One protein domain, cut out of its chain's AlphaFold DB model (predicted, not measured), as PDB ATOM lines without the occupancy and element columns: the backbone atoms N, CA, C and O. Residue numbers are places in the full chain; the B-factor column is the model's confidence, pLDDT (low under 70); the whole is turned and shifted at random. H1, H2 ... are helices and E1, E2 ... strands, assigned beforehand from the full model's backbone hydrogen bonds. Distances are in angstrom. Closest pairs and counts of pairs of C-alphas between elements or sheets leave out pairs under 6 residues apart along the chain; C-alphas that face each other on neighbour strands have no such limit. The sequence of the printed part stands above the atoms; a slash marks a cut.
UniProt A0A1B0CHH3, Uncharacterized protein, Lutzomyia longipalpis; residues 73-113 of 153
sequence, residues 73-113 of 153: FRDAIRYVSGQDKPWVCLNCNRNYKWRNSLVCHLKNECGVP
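AT A GLANCE: This is residues 73 to 113 of the 153 residues of an uncharacterized protein of Lutzomyia longipalpis (UniProt A0A1B0CHH3). Look for a small rod with little regular structure: a hairpin of two short strands, E1 and E2, with one helix, H1, packed over it, nearer to E2. Loops make up much of the rest, and residues 95 to 96 pair antiparallel with residues 87 to 88 of E2. The 41 printed residues run E1, E2, H1, a mixed class with 16 residues in named elements; the whole is compact, radius of gyration of the C-alphas 9.4 A, spanning 32 by 16 by 14 A.

HOW THE PARTS SIT: Begin at the antiparallel hairpin of E1, residues 77 to 79, and E2, residues 87 to 89, where N 78 and O 88 are 2.9 A apart, within hydrogen-bond range. Next find H1, residues 99 to 108; its closest C-alphas to E2 are those of Arg 99 and Trp 87, 5.9 A apart. In H1 every O i to N i+4 pair is within hydrogen-bond range.

IN THESE COORDINATES: Find C-alpha 77, where E1 begins, at (-13.508, 4.162, 82.538). H1 runs 14.3 A to C-alpha 108 at (-15.568, 4.053, 96.962).

THE WHOLE: The C-alphas farthest apart, of Gly 82 and Pro 113, are 32.5 A apart. The printed part has no cut, both links are short, and no printed residue is under 70 in pLDDT.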
ATOM      1  N   PHE A  73     -10.075  -1.464  86.736       75.25
ATOM      2  CA  PHE A  73     -11.059  -0.417  86.419       75.25
ATOM      3  C   PHE A  73     -11.023   0.038  84.956       75.25
ATOM      4  O   PHE A  73     -11.661   1.034  84.620       75.25
ATOM      5  N   ARG A  74     -10.273  -0.654  84.084       76.25
ATOM      6  CA  ARG A  74     -10.116  -0.259  82.675       76.25
ATOM      7  C   ARG A  74     -11.466  -0.239  81.952       76.25
ATOM      8  O   ARG A  74     -11.794   0.763  81.330       76.25
ATOM      9  N   ASP A  75     -12.281  -1.268  82.158       83.19
ATOM     10  CA  ASP A  75     -13.582  -1.438  81.492       83.19
ATOM     11  C   ASP A  75     -14.703  -0.583  82.108       83.19
ATOM     12  O   ASP A  75     -15.805  -0.507  81.574       83.19
ATOM     13  N   ALA A  76     -14.422   0.100  83.224       85.81
ATOM     14  CA  ALA A  76     -15.346   1.017  83.891       85.81
ATOM     15  C   ALA A  76     -15.053   2.502  83.587       85.81
ATOM     16  O   ALA A  76     -15.805   3.378  84.023       85.81
ATOM     17  N   ILE A  77     -13.970   2.802  82.854       88.62
ATOM     18  CA  ILE A  77     -13.508   4.162  82.538       88.62
ATOM     19  C   ILE A  77     -13.542   4.392  81.026       88.62
ATOM     20  O   ILE A  77     -12.814   3.757  80.271       88.62
ATOM     21  N   ARG A  78     -14.304   5.397  80.589       90.56
ATOM     22  CA  ARG A  78     -14.283   5.913  79.215       90.56
ATOM     23  C   ARG A  78     -13.691   7.319  79.184       90.56
ATOM     24  O   ARG A  78     -14.045   8.158  80.009       90.56
ATOM     25  N   TYR A  79     -12.823   7.586  78.213       87.94
ATOM     26  CA  TYR A  79     -12.381   8.942  77.887       87.94
ATOM     27  C   TYR A  79     -13.228   9.511  76.739       87.94
ATOM     28  O   TYR A  79     -13.518   8.802  75.772       87.94
ATOM     29  N   VAL A  80     -13.625  10.779  76.837       88.94
ATOM     30  CA  VAL A  80     -14.369  11.512  75.805       88.94
ATOM     31  C   VAL A  80     -13.644  12.823  75.510       88.94
ATOM     32  O   VAL A  80     -13.583  13.713  76.355       88.94
ATOM     33  N   SER A  81     -13.094  12.945  74.301       87.94
ATOM     34  CA  SER A  81     -12.471  14.191  73.843       87.94
ATOM     35  C   SER A  81     -13.521  15.295  73.662       87.94
ATOM     36  O   SER A  81     -14.667  15.013  73.313       87.94
ATOM     37  N   GLY A  82     -13.138  16.554  73.891       86.75
ATOM     38  CA  GLY A  82     -14.012  17.718  73.687       86.75
ATOM     39  C   GLY A  82     -15.025  18.015  74.803       86.75
ATOM     40  O   GLY A  82     -15.859  18.898  74.628       86.75
ATOM     41  N   GLN A  83     -14.967  17.329  75.950       83.56
ATOM     42  CA  GLN A  83     -15.792  17.640  77.128       83.56
ATOM     43  C   GLN A  83     -14.962  18.271  78.258       83.56
ATOM     44  O   GLN A  83     -13.860  17.809  78.544       83.56
ATOM     45  N   ASP A  84     -15.532  19.233  79.000       88.75
ATOM     46  CA  ASP A  84     -14.953  19.797  80.243       88.75
ATOM     47  C   ASP A  84     -14.578  18.741  81.297       88.75
ATOM     48  O   ASP A  84     -13.761  18.971  82.195       88.75
ATOM     49  N   LYS A  85     -15.257  17.592  81.236       90.19
ATOM     50  CA  LYS A  85     -15.184  16.491  82.197       90.19
ATOM     51  C   LYS A  85     -14.976  15.186  81.421       90.19
ATOM     52  O   LYS A  85     -15.895  14.377  81.336       90.19
ATOM     53  N   PRO A  86     -13.793  14.987  80.815       89.69
ATOM     54  CA  PRO A  86     -13.603  13.974  79.782       89.69
ATOM     55  C   PRO A  86     -13.519  12.541  80.330       89.69
ATOM     56  O   PRO A  86     -13.433  11.601  79.549       89.69
ATOM     57  N   TRP A  87     -13.524  12.344  81.654       91.12
ATOM     58  CA  TRP A  87     -13.426  11.029  82.292       91.12
ATOM     59  C   TRP A  87     -14.806  10.549  82.742       91.12
ATOM     60  O   TRP A  87     -15.366  11.090  83.694       91.12
ATOM     61  N   VAL A  88     -15.346   9.522  82.092       90.12
ATOM     62  CA  VAL A  88     -16.712   9.023  82.306       90.12
ATOM     63  C   VAL A  88     -16.698   7.629  82.935       90.12
ATOM     64  O   VAL A  88     -15.992   6.735  82.475       90.12
ATOM     65  N   CYS A  89     -17.502   7.439  83.979       91.19
ATOM     66  CA  CYS A  89     -17.795   6.138  84.575       91.19
ATOM     67  C   CYS A  89     -18.808   5.381  83.708       91.19
ATOM     68  O   CYS A  89     -19.925   5.863  83.561       91.19
ATOM     69  N   LEU A  90     -18.483   4.197  83.189       89.06
ATOM     70  CA  LEU A  90     -19.434   3.405  82.390       89.06
ATOM     71  C   LEU A  90     -20.548   2.768  83.239       89.06
ATOM     72  O   LEU A  90     -21.668   2.601  82.768       89.06
ATOM     73  N   ASN A  91     -20.284   2.505  84.521       86.50
ATOM     74  CA  ASN A  91     -21.238   1.848  85.421       86.50
ATOM     75  C   ASN A  91     -22.353   2.787  85.928       86.50
ATOM     76  O   ASN A  91     -23.372   2.317  86.428       86.50
ATOM     77  N   CYS A  92     -22.165   4.112  85.864       87.88
ATOM     78  CA  CYS A  92     -23.179   5.082  86.310       87.88
ATOM     79  C   CYS A  92     -23.237   6.390  85.498       87.88
ATOM     80  O   CYS A  92     -23.885   7.348  85.920       87.88
ATOM     81  N   ASN A  93     -22.535   6.456  84.363       89.00
ATOM     82  CA  ASN A  93     -22.482   7.576  83.411       89.00
ATOM     83  C   ASN A  93     -22.089   8.954  83.988       89.00
ATOM     84  O   ASN A  93     -22.246   9.982  83.327       89.00
ATOM     85  N   ARG A  94     -21.516   9.005  85.199       87.25
ATOM     86  CA  ARG A  94     -20.980  10.246  85.782       87.25
ATOM     87  C   ARG A  94     -19.667  10.653  85.122       87.25
ATOM     88  O   ARG A  94     -18.778   9.825  84.933       87.25
ATOM     89  N   ASN A  95     -19.540  11.946  84.842       92.06
ATOM     90  CA  ASN A  95     -18.362  12.567  84.241       92.06
ATOM     91  C   ASN A  95     -17.529  13.352  85.273       92.06
ATOM     92  O   ASN A  95     -18.060  13.983  86.188       92.06
ATOM     93  N   TYR A  96     -16.207  13.314  85.109       90.44
ATOM     94  CA  TYR A  96     -15.207  13.882  86.011       90.44
ATOM     95  C   TYR A  96     -14.134  14.648  85.227       90.44
ATOM     96  O   TYR A  96     -13.734  14.259  84.129       90.44
ATOM     97  N   LYS A  97     -13.614  15.731  85.818       90.06
ATOM     98  CA  LYS A  97     -12.532  16.537  85.224       90.06
ATOM     99  C   LYS A  97     -11.190  15.795  85.178       90.06
ATOM    100  O   LYS A  97     -10.391  16.028  84.275       90.06
ATOM    101  N   TRP A  98     -10.951  14.883  86.122       88.38
ATOM    102  CA  TRP A  98      -9.674  14.184  86.289       88.38
ATOM    103  C   TRP A  98      -9.859  12.675  86.475       88.38
ATOM    104  O   TRP A  98     -10.768  12.241  87.187       88.38
ATOM    105  N   ARG A  99      -8.934  11.882  85.913       85.38
ATOM    106  CA  ARG A  99      -8.908  10.413  86.035       85.38
ATOM    107  C   ARG A  99      -8.903   9.954  87.493       85.38
ATOM    108  O   ARG A  99      -9.672   9.071  87.851       85.38
ATOM    109  N   ASN A 100      -8.103  10.592  88.348       87.12
ATOM    110  CA  ASN A 100      -7.976  10.217  89.761       87.12
ATOM    111  C   ASN A 100      -9.312  10.356  90.511       87.12
ATOM    112  O   ASN A 100      -9.657   9.495  91.314       87.12
ATOM    113  N   SER A 101     -10.106  11.390  90.205       88.88
ATOM    114  CA  SER A 101     -11.448  11.564  90.776       88.88
ATOM    115  C   SER A 101     -12.390  10.426  90.375       88.88
ATOM    116  O   SER A 101     -13.127   9.921  91.219       88.88
ATOM    117  N   LEU A 102     -12.323   9.985  89.113       90.75
ATOM    118  CA  LEU A 102     -13.092   8.847  88.613       90.75
ATOM    119  C   LEU A 102     -12.629   7.514  89.232       90.75
ATOM    120  O   LEU A 102     -13.464   6.703  89.615       90.75
ATOM    121  N   VAL A 103     -11.323   7.295  89.412       87.56
ATOM    122  CA  VAL A 103     -10.794   6.094  90.091       87.56
ATOM    123  C   VAL A 103     -11.231   6.048  91.561       87.56
ATOM    124  O   VAL A 103     -11.660   4.999  92.036       87.56
ATOM    125  N   CYS A 104     -11.198   7.174  92.281       86.25
ATOM    126  CA  CYS A 104     -11.723   7.254  93.649       86.25
ATOM    127  C   CYS A 104     -13.238   6.996  93.706       86.25
ATOM    128  O   CYS A 104     -13.708   6.305  94.609       86.25
ATOM    129  N   HIS A 105     -13.998   7.503  92.731       88.12
ATOM    130  CA  HIS A 105     -15.418   7.190  92.579       88.12
ATOM    131  C   HIS A 105     -15.651   5.686  92.350       88.12
ATOM    132  O   HIS A 105     -16.497   5.096  93.016       88.12
ATOM    133  N   LEU A 106     -14.882   5.041  91.470       86.75
ATOM    134  CA  LEU A 106     -15.005   3.607  91.188       86.75
ATOM    135  C   LEU A 106     -14.605   2.721  92.374       86.75
ATOM    136  O   LEU A 106     -15.215   1.678  92.573       86.75
ATOM    137  N   LYS A 107     -13.625   3.136  93.188       84.69
ATOM    138  CA  LYS A 107     -13.234   2.412  94.410       84.69
ATOM    139  C   LYS A 107     -14.246   2.547  95.549       84.69
ATOM    140  O   LYS A 107     -14.444   1.585  96.285       84.69
ATOM    141  N   ASN A 108     -14.843   3.729  95.728       79.38
ATOM    142  CA  ASN A 108     -15.568   4.053  96.962       79.38
ATOM    143  C   ASN A 108     -17.073   4.277  96.771       79.38
ATOM    144  O   ASN A 108     -17.818   4.120  97.726       79.38
ATOM    145  N   GLU A 109     -17.542   4.694  95.595       81.56
ATOM    146  CA  GLU A 109     -18.948   5.064  95.376       81.56
ATOM    147  C   GLU A 109     -19.679   4.150  94.393       81.56
ATOM    148  O   GLU A 109     -20.876   3.919  94.553       81.56
ATOM    149  N   CYS A 110     -18.998   3.680  93.349       80.44
ATOM    150  CA  CYS A 110     -19.617   2.903  92.286       80.44
ATOM    151  C   CYS A 110     -19.672   1.420  92.662       80.44
ATOM    152  O   CYS A 110     -18.638   0.799  92.876       80.44
ATOM    153  N   GLY A 111     -20.877   0.855  92.768       72.56
ATOM    154  CA  GLY A 111     -21.071  -0.542  93.180       72.56
ATOM    155  C   GLY A 111     -20.860  -0.818  94.677       72.56
ATOM    156  O   GLY A 111     -21.050  -1.950  95.107       72.56
ATOM    157  N   VAL A 112     -20.518   0.193  95.485       76.62
ATOM    158  CA  VAL A 112     -20.338   0.050  96.939       76.62
ATOM    159  C   VAL A 112     -21.601   0.530  97.673       76.62
ATOM    160  O   VAL A 112     -21.969   1.702  97.527       76.62
ATOM    161  N   PRO A 113     -22.281  -0.317  98.470       71.19
ATOM    162  CA  PRO A 113     -23.419   0.114  99.278       71.19
ATOM    163  C   PRO A 113     -22.956   1.077 100.387       71.19
ATOM    164  O   PRO A 113     -21.888   0.859 100.959       71.19
TER     165      PRO A 113